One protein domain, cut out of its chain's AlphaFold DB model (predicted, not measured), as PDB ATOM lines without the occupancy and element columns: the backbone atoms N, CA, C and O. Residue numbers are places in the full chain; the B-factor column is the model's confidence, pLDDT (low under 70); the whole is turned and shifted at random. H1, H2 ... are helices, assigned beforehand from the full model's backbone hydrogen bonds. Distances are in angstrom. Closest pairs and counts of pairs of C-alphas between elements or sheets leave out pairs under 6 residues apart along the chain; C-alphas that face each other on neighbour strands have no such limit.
ATOM      1  N   LYS A  12      16.904  -7.425 115.845       94.25
ATOM      2  CA  LYS A  12      18.109  -8.258 115.974       94.25
ATOM      3  C   LYS A  12      18.606  -8.253 117.415       94.25
ATOM      4  O   LYS A  12      18.921  -9.314 117.948       94.25
ATOM      5  N   ALA A  13      18.634  -7.084 118.054       95.06
ATOM      6  CA  ALA A  13      18.993  -6.982 119.466       95.06
ATOM      7  C   ALA A  13      18.005  -7.752 120.355       95.06
ATOM      8  O   ALA A  13      18.429  -8.451 121.274       95.06
ATOM      9  N   GLU A  14      16.706  -7.691 120.049       95.50
ATOM     10  CA  GLU A  14      15.695  -8.450 120.791       95.50
ATOM     11  C   GLU A  14      15.880  -9.966 120.628       95.50
ATOM     12  O   GLU A  14      15.794 -10.698 121.611       95.50
ATOM     13  N   LEU A  15      16.219 -10.452 119.429       95.00
ATOM     14  CA  LEU A  15      16.557 -11.867 119.223       95.00
ATOM     15  C   LEU A  15      17.782 -12.292 120.037       95.00
ATOM     16  O   LEU A  15      17.754 -13.342 120.673       95.00
ATOM     17  N   VAL A  16      18.834 -11.470 120.076       96.62
ATOM     18  CA  VAL A  16      20.023 -11.732 120.907       96.62
ATOM     19  C   VAL A  16      19.664 -11.751 122.398       96.62
ATOM     20  O   VAL A  16      20.143 -12.614 123.134       96.62
ATOM     21  N   ARG A  17      18.789 -10.842 122.849       95.62
ATOM     22  CA  ARG A  17      18.288 -10.795 124.232       95.62
ATOM     23  C   ARG A  17      17.466 -12.033 124.591       95.62
ATOM     24  O   ARG A  17      17.572 -12.532 125.704       95.62
ATOM     25  N   LEU A  18      16.639 -12.526 123.671       94.88
ATOM     26  CA  LEU A  18      15.891 -13.770 123.866       94.88
ATOM     27  C   LEU A  18      16.837 -14.973 123.901       94.88
ATOM     28  O   LEU A  18      16.707 -15.828 124.773       94.88
ATOM     29  N   ALA A  19      17.821 -15.010 123.001       95.81
ATOM     30  CA  ALA A  19      18.794 -16.090 122.944       95.81
ATOM     31  C   ALA A  19      19.660 -16.165 124.208       95.81
ATOM     32  O   ALA A  19      19.968 -17.264 124.647       95.81
ATOM     33  N   SER A  20      19.998 -15.038 124.847       95.81
ATOM     34  CA  SER A  20      20.769 -15.047 126.100       95.81
ATOM     35  C   SER A  20      20.035 -15.692 127.280       95.81
ATOM     36  O   SER A  20      20.681 -16.110 128.238       95.81
ATOM     37  N   GLN A  21      18.707 -15.803 127.192       95.94
ATOM     38  CA  GLN A  21      17.839 -16.441 128.184       95.94
ATOM     39  C   GLN A  21      17.505 -17.898 127.832       95.94
ATOM     40  O   GLN A  21      16.821 -18.560 128.608       95.94
ATOM     41  N   ALA A  22      17.946 -18.400 126.674       94.50
ATOM     42  CA  ALA A  22      17.700 -19.780 126.270       94.50
ATOM     43  C   ALA A  22      18.380 -20.752 127.239       94.50
ATOM     44  O   ALA A  22      19.483 -20.474 127.701       94.50
ATOM     45  N   GLU A  23      17.756 -21.896 127.523       95.88
ATOM     46  CA  GLU A  23      18.342 -22.962 128.351       95.88
ATOM     47  C   GLU A  23      19.444 -23.722 127.600       95.88
ATOM     48  O   GLU A  23      20.462 -24.098 128.191       95.88
ATOM     49  N   ASP A  24      19.287 -23.850 126.282       96.31
ATOM     50  CA  ASP A  24      20.266 -24.438 125.376       96.31
ATOM     51  C   ASP A  24      21.541 -23.581 125.322       96.31
ATOM     52  O   ASP A  24      21.533 -22.395 124.970       96.31
ATOM     53  N   ARG A  25      22.660 -24.201 125.701       96.44
ATOM     54  CA  ARG A  25      23.971 -23.560 125.733       96.44
ATOM     55  C   ARG A  25      24.478 -23.204 124.344       96.44
ATOM     56  O   ARG A  25      25.043 -22.121 124.193       96.44
ATOM     57  N   ASP A  26      24.266 -24.062 123.360       96.62
ATOM     58  CA  ASP A  26      24.800 -23.857 122.022       96.62
ATOM     59  C   ASP A  26      24.074 -22.673 121.364       96.62
ATOM     60  O   ASP A  26      24.701 -21.838 120.714       96.62
ATOM     61  N   VAL A  27      22.761 -22.524 121.613       96.38
ATOM     62  CA  VAL A  27      21.998 -21.332 121.192       96.38
ATOM     63  C   VAL A  27      22.628 -20.060 121.763       96.38
ATOM     64  O   VAL A  27      22.837 -19.091 121.028       96.38
ATOM     65  N   ARG A  28      22.956 -20.050 123.063       96.62
ATOM     66  CA  ARG A  28      23.591 -18.889 123.702       96.62
ATOM     67  C   ARG A  28      24.952 -18.582 123.081       96.62
ATOM     68  O   ARG A  28      25.216 -17.427 122.757       96.62
ATOM     69  N   GLU A  29      25.806 -19.588 122.911       96.50
ATOM     70  CA  GLU A  29      27.167 -19.403 122.389       96.50
ATOM     71  C   GLU A  29      27.186 -18.925 120.931       96.50
ATOM     72  O   GLU A  29      28.025 -18.096 120.564       96.50
ATOM     73  N   ASP A  30      26.227 -19.376 120.121       97.50
ATOM     74  CA  ASP A  30      26.128 -18.988 118.718       97.50
ATOM     75  C   ASP A  30      25.495 -17.613 118.521       97.50
ATOM     76  O   ASP A  30      25.931 -16.844 117.661       97.50
ATOM     77  N   MET A  31      24.455 -17.285 119.289       97.62
ATOM     78  CA  MET A  31      23.649 -16.088 119.038       97.62
ATOM     79  C   MET A  31      24.085 -14.869 119.852       97.62
ATOM     80  O   MET A  31      23.860 -13.741 119.406       97.62
ATOM     81  N   VAL A  32      24.733 -15.053 121.006       97.69
ATOM     82  CA  VAL A  32      25.109 -13.948 121.902       97.69
ATOM     83  C   VAL A  32      26.544 -13.486 121.621       97.69
ATOM     84  O   VAL A  32      27.462 -14.306 121.537       97.69
ATOM     85  N   PRO A  33      26.794 -12.171 121.458       97.06
ATOM     86  CA  PRO A  33      28.144 -11.671 121.242       97.06
ATOM     87  C   PRO A  33      29.031 -11.946 122.457       97.06
ATOM     88  O   PRO A  33      28.634 -11.766 123.608       97.06
ATOM     89  N   ARG A  34      30.287 -12.318 122.194       94.31
ATOM     90  CA  ARG A  34      31.282 -12.493 123.257       94.31
ATOM     91  C   ARG A  34      31.537 -11.156 123.967       94.31
ATOM     92  O   ARG A  34      31.597 -10.120 123.284       94.31
ATOM     93  N   PRO A  35      31.763 -11.158 125.293       91.06
ATOM     94  CA  PRO A  35      32.136  -9.953 126.023       91.06
ATOM     95  C   PRO A  35      33.315  -9.240 125.358       91.06
ATOM     96  O   PRO A  35      34.255  -9.885 124.896       91.06
ATOM     97  N   ARG A  36      33.268  -7.903 125.313       91.62
ATOM     98  CA  ARG A  36      34.321  -7.034 124.745       91.62
ATOM     99  C   ARG A  36      34.595  -7.196 123.240       91.62
ATOM    100  O   ARG A  36      35.542  -6.609 122.739       91.62
ATOM    101  N   SER A  37      33.767  -7.931 122.496       92.62
ATOM    102  CA  SER A  37      33.966  -8.112 121.047       92.62
ATOM    103  C   SER A  37      33.572  -6.902 120.188       92.62
ATOM    104  O   SER A  37      33.904  -6.869 119.007       92.62
ATOM    105  N   GLY A  38      32.800  -5.956 120.736       92.56
ATOM    106  CA  GLY A  38      32.205  -4.845 119.978       92.56
ATOM    107  C   GLY A  38      31.115  -5.265 118.978       92.56
ATOM    108  O   GLY A  38      30.540  -4.415 118.304       92.56
ATOM    109  N   ARG A  39      30.805  -6.566 118.867       94.19
ATOM    110  CA  ARG A  39      29.796  -7.088 117.939       94.19
ATOM    111  C   ARG A  39      28.399  -7.009 118.546       94.19
ATOM    112  O   ARG A  39      28.221  -7.195 119.744       94.19
ATOM    113  N   LYS A  40      27.399  -6.802 117.686       94.69
ATOM    114  CA  LYS A  40      25.978  -6.781 118.072       94.69
ATOM    115  C   LYS A  40      25.350  -8.175 118.194       94.69
ATOM    116  O   LYS A  40      24.299  -8.308 118.803       94.69
ATOM    117  N   MET A  41      25.965  -9.195 117.592       97.19
ATOM    118  CA  MET A  41      25.440 -10.563 117.498       97.19
ATOM    119  C   MET A  41      26.570 -11.579 117.693       97.19
ATOM    120  O   MET A  41      27.745 -11.260 117.470       97.19
ATOM    121  N   GLY A  42      26.206 -12.791 118.111       97.06
ATOM    122  CA  GLY A  42      27.119 -13.919 118.255       97.06
ATOM    123  C   GLY A  42      27.649 -14.457 116.919       97.06
ATOM    124  O   GLY A  42      27.112 -14.141 115.853       97.06
ATOM    125  N   PRO A  43      28.738 -15.244 116.963       96.25
ATOM    126  CA  PRO A  43      29.441 -15.722 115.772       96.25
ATOM    127  C   PRO A  43      28.603 -16.663 114.893       96.25
ATOM    128  O   PRO A  43      28.795 -16.678 113.681       96.25
ATOM    129  N   GLY A  44      27.669 -17.411 115.483       97.06
ATOM    130  CA  GLY A  44      26.792 -18.359 114.796       97.06
ATOM    131  C   GLY A  44      25.409 -17.801 114.451       97.06
ATOM    132  O   GLY A  44      24.581 -18.542 113.929       97.06
ATOM    133  N   TYR A  45      25.139 -16.511 114.705       97.44
ATOM    134  CA  TYR A  45      23.807 -15.912 114.541       97.44
ATOM    135  C   TYR A  45      23.184 -16.215 113.173       97.44
ATOM    136  O   TYR A  45      22.044 -16.662 113.096       97.44
ATOM    137  N   VAL A  46      23.933 -16.001 112.086       97.19
ATOM    138  CA  VAL A  46      23.419 -16.223 110.726       97.19
ATOM    139  C   VAL A  46      23.119 -17.703 110.487       97.19
ATOM    140  O   VAL A  46      22.050 -18.013 109.970       97.19
ATOM    141  N   GLY A  47      24.010 -18.605 110.909       97.62
ATOM    142  CA  GLY A  47      23.804 -20.052 110.784       97.62
ATOM    143  C   GLY A  47      22.549 -20.515 111.522       97.62
ATOM    144  O   GLY A  47      21.687 -21.148 110.923       97.62
ATOM    145  N   ARG A  48      22.372 -20.078 112.775       96.44
ATOM    146  CA  ARG A  48      21.173 -20.366 113.579       96.44
ATOM    147  C   ARG A  48      19.888 -19.853 112.942       96.44
ATOM    148  O   ARG A  48      18.883 -20.555 112.946       96.44
ATOM    149  N   MET A  49      19.910 -18.637 112.395       96.62
ATOM    150  CA  MET A  49      18.742 -18.071 111.717       96.62
ATOM    151  C   MET A  49      18.388 -18.853 110.450       96.62
ATOM    152  O   MET A  49      17.210 -19.091 110.202       96.62
ATOM    153  N   ILE A  50      19.392 -19.262 109.671       97.25
ATOM    154  CA  ILE A  50      19.207 -20.117 108.494       97.25
ATOM    155  C   ILE A  50      18.578 -21.447 108.919       97.25
ATOM    156  O   ILE A  50      17.523 -21.809 108.405       97.25
ATOM    157  N   ASP A  51      19.178 -22.130 109.895       96.75
ATOM    158  CA  ASP A  51      18.675 -23.402 110.416       96.75
ATOM    159  C   ASP A  51      17.218 -23.296 110.877       96.75
ATOM    160  O   ASP A  51      16.386 -24.102 110.462       96.75
ATOM    161  N   PHE A  52      16.892 -22.264 111.659       95.50
ATOM    162  CA  PHE A  52      15.531 -22.007 112.121       95.50
ATOM    163  C   PHE A  52      14.555 -21.805 110.957       95.50
ATOM    164  O   PHE A  52      13.479 -22.400 110.948       95.50
ATOM    165  N   VAL A  53      14.918 -20.986 109.962       96.25
ATOM    166  CA  VAL A  53      14.061 -20.707 108.799       96.25
ATOM    167  C   VAL A  53      13.747 -21.979 108.012       96.25
ATOM    168  O   VAL A  53      12.618 -22.136 107.555       96.25
ATOM    169  N   TYR A  54      14.710 -22.893 107.876       96.94
ATOM    170  CA  TYR A  54      14.521 -24.128 107.113       96.94
ATOM    171  C   TYR A  54      13.834 -25.252 107.892       96.94
ATOM    172  O   TYR A  54      13.119 -26.046 107.285       96.94
ATOM    173  N   LYS A  55      14.074 -25.360 109.203       96.81
ATOM    174  CA  LYS A  55      13.644 -26.524 109.998       96.81
ATOM    175  C   LYS A  55      12.385 -26.261 110.812       96.81
ATOM    176  O   LYS A  55      11.529 -27.135 110.908       96.81
ATOM    177  N   ASP A  56      12.265 -25.062 111.375       96.00
ATOM    178  CA  ASP A  56      11.321 -24.796 112.464       96.00
ATOM    179  C   ASP A  56      10.334 -23.665 112.153       96.00
ATOM    180  O   ASP A  56       9.265 -23.571 112.770       96.00
ATOM    181  N   TRP A  57      10.675 -22.767 111.225       96.06
ATOM    182  CA  TRP A  57       9.873 -21.581 110.970       96.06
ATOM    183  C   TRP A  57       8.548 -21.925 110.290       96.06
ATOM    184  O   TRP A  57       8.486 -22.495 109.205       96.06
ATOM    185  N   GLN A  58       7.461 -21.511 110.938       96.88
ATOM    186  CA  GLN A  58       6.097 -21.675 110.446       96.88
ATOM    187  C   GLN A  58       5.541 -20.304 110.026       96.88
ATOM    188  O   GLN A  58       5.006 -19.584 110.882       96.88
ATOM    189  N   PRO A  59       5.648 -19.912 108.740       95.31
ATOM    190  CA  PRO A  59       5.277 -18.572 108.277       95.31
ATOM    191  C   PRO A  59       3.795 -18.254 108.508       95.31
ATOM    192  O   PRO A  59       3.473 -17.164 108.979       95.31
ATOM    193  N   ASP A  60       2.894 -19.218 108.303       95.75
ATOM    194  CA  ASP A  60       1.461 -19.050 108.584       95.75
ATOM    195  C   ASP A  60       1.179 -18.779 110.066       95.75
ATOM    196  O   ASP A  60       0.349 -17.938 110.422       95.75
ATOM    197  N   ARG A  61       1.900 -19.460 110.966       95.06
ATOM    198  CA  ARG A  61       1.777 -19.218 112.406       95.06
ATOM    199  C   ARG A  61       2.311 -17.839 112.778       95.06
ATOM    200  O   ARG A  61       1.678 -17.183 113.603       95.06
ATOM    201  N   ALA A  62       3.434 -17.423 112.194       93.81
ATOM    202  CA  ALA A  62       4.045 -16.118 112.434       93.81
ATOM    203  C   ALA A  62       3.162 -14.961 111.935       93.81
ATOM    204  O   ALA A  62       3.000 -13.968 112.643       93.81
ATOM    205  N   ALA A  63       2.508 -15.124 110.781       95.31
ATOM    206  CA  ALA A  63       1.611 -14.130 110.190       95.31
ATOM    207  C   ALA A  63       0.426 -13.750 111.094       95.31
ATOM    208  O   ALA A  63      -0.081 -12.637 111.016       95.31
ATOM    209  N   ARG A  64       0.021 -14.623 112.027       93.25
ATOM    210  CA  ARG A  64      -1.022 -14.307 113.024       93.25
ATOM    211  C   ARG A  64      -0.652 -13.161 113.971       93.25
ATOM    212  O   ARG A  64      -1.522 -12.673 114.683       93.25
ATOM    213  N   ARG A  65       0.627 -12.780 114.034       91.88
ATOM    214  CA  ARG A  65       1.147 -11.706 114.896       91.88
ATOM    215  C   ARG A  65       1.932 -10.643 114.121       91.88
ATOM    216  O   ARG A  65       2.601  -9.833 114.745       91.88
ATOM    217  N   SER A  66       1.902 -10.665 112.790       93.44
ATOM    218  CA  SER A  66       2.584  -9.685 111.941       93.44
ATOM    219  C   SER A  66       1.708  -9.392 110.735       93.44
ATOM    220  O   SER A  66       1.530 -10.235 109.851       93.44
ATOM    221  N   GLU A  67       1.139  -8.192 110.720       94.38
ATOM    222  CA  GLU A  67       0.185  -7.782 109.698       94.38
ATOM    223  C   GLU A  67       0.872  -7.616 108.337       94.38
ATOM    224  O   GLU A  67       0.315  -8.003 107.306       94.38
ATOM    225  N   SER A  68       2.107  -7.108 108.316       94.94
ATOM    226  CA  SER A  68       2.882  -6.985 107.078       94.94
ATOM    227  C   SER A  68       3.221  -8.351 106.474       94.94
ATOM    228  O   SER A  68       3.040  -8.542 105.269       94.94
ATOM    229  N   LEU A  69       3.619  -9.332 107.295       95.94
ATOM    230  CA  LEU A  69       3.885 -10.699 106.842       95.94
ATOM    231  C   LEU A  69       2.617 -11.365 106.303       95.94
ATOM    232  O   LEU A  69       2.661 -11.990 105.242       95.94
ATOM    233  N   ARG A  70       1.481 -11.208 106.994       96.81
ATOM    234  CA  ARG A  70       0.187 -11.723 106.526       96.81
ATOM    235  C   ARG A  70      -0.144 -11.195 105.131       96.81
ATOM    236  O   ARG A  70      -0.423 -11.984 104.229       96.81
ATOM    237  N   ARG A  71      -0.048  -9.874 104.935       97.31
ATOM    238  CA  ARG A  71      -0.285  -9.235 103.630       97.31
ATOM    239  C   ARG A  71       0.690  -9.718 102.560       97.31
ATOM    240  O   ARG A  71       0.269  -9.956 101.433       97.31
ATOM    241  N   ALA A  72       1.967  -9.885 102.902       97.50
ATOM    242  CA  ALA A  72       2.977 -10.380 101.969       97.50
ATOM    243  C   ALA A  72       2.652 -11.803 101.487       97.50
ATOM    244  O   ALA A  72       2.649 -12.059 100.285       97.50
ATOM    245  N   ILE A  73       2.303 -12.708 102.407       97.19
ATOM    246  CA  ILE A  73       1.902 -14.083 102.077       97.19
ATOM    247  C   ILE A  73       0.642 -14.090 101.200       97.19
ATOM    248  O   ILE A  73       0.592 -14.815 100.208       97.19
ATOM    249  N   GLU A  74      -0.367 -13.277 101.522       96.88
ATOM    250  CA  GLU A  74      -1.582 -13.149 100.703       96.88
ATOM    251  C   GLU A  74      -1.288 -12.625  99.296       96.88
ATOM    252  O   GLU A  74      -1.844 -13.135  98.324       96.88
ATOM    253  N   GLY A  75      -0.394 -11.643  99.172       97.00
ATOM    254  CA  GLY A  75       0.065 -11.129  97.885       97.00
ATOM    255  C   GLY A  75       0.738 -12.213  97.044       97.00
ATOM    256  O   GLY A  75       0.349 -12.428  95.900       97.00
ATOM    257  N   LEU A  76       1.689 -12.950  97.628       96.81
ATOM    258  CA  LEU A  76       2.380 -14.050  96.948       96.81
ATOM    259  C   LEU A  76       1.411 -15.151  96.504       96.81
ATOM    260  O   LEU A  76       1.494 -15.605  95.368       96.81
ATOM    261  N   ARG A  77       0.445 -15.523  97.355       96.00
ATOM    262  CA  ARG A  77      -0.588 -16.517  97.019       96.00
ATOM    263  C   ARG A  77      -1.429 -16.110  95.814       96.00
ATOM    264  O   ARG A  77      -1.757 -16.965  94.998       96.00
ATOM    265  N   ARG A  78      -1.766 -14.821  95.695       96.06
ATOM    266  CA  ARG A  78      -2.495 -14.287  94.534       96.06
ATOM    267  C   ARG A  78      -1.657 -14.336  93.260       96.06
ATOM    268  O   ARG A  78      -2.203 -14.640  92.212       96.06
ATOM    269  N   LEU A  79      -0.355 -14.062  93.351       95.69
ATOM    270  CA  LEU A  79       0.562 -14.125  92.204       95.69
ATOM    271  C   LEU A  79       0.828 -15.558  91.730       95.69
ATOM    272  O   LEU A  79       1.144 -15.764  90.565       95.69
ATOM    273  N   SER A  80       0.721 -16.538  92.628       91.88
ATOM    274  CA  SER A  80       0.869 -17.960  92.308       91.88
ATOM    275  C   SER A  80      -0.440 -18.653  91.916       91.88
ATOM    276  O   SER A  80      -0.420 -19.853  91.650       91.88
ATOM    277  N   ALA A  81      -1.576 -17.949  91.960       76.00
ATOM    278  CA  ALA A  81      -2.852 -18.510  91.535       76.00
ATOM    279  C   ALA A  81      -2.863 -18.656  89.999       76.00
ATOM    280  O   ALA A  81      -2.374 -17.749  89.324       76.00
TER     281      ALA A  81
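AT A GLANCE: This is residues 12 to 81 of the 82 residues of an uncharacterized protein of Methylacidimicrobium cyclopophantes (UniProt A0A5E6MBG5). A loose chain of helices in two lobes: H1 and H2 as a hairpin with H3 leading away from the end of H2, then a corner of H4 and H5. The printed part has 70 residues with five named helices, H1 to H5, and no named strand: all helix. It is loose, with a radius of gyration of the C-alphas of 15.4 A, a rod spanning 50 by 21 by 18 A.

HOW THE PARTS SIT: H1, residues 12 to 19, and H2, residues 25 to 31, form a hairpin and touch, opposite ways at a shallow tilt of 4 degrees; their closest C-alphas, of Ala 19 and Arg 28, are 5.6 A apart. H2 touches H3, residues 45 to 55, only just about perpendicular at 71 degrees; their closest C-alphas, of Met 31 and Tyr 45, are 4.5 A apart. H4, residues 59 to 63, is apart from H3. It touches H5, residues 67 to 79, only at the corner, meeting residues 69 to 70 alone; the closest C-alphas, of Ala 63 and Arg 70, are 4.6 A apart. In all five helices every O i to N i+4 pair is within hydrogen-bond range.

IN THESE COORDINATES: H1 begins at C-alpha 12 (18.109, -8.258, 115.974). H3 is 15.4 A long from first to last C-alpha. H5, 18.6 A, ends at C-alpha 79 (0.562, -14.125, 92.204).

THE WHOLE: The printed part has no cut. The link H2 to H3 is long. No printed residue is under 70.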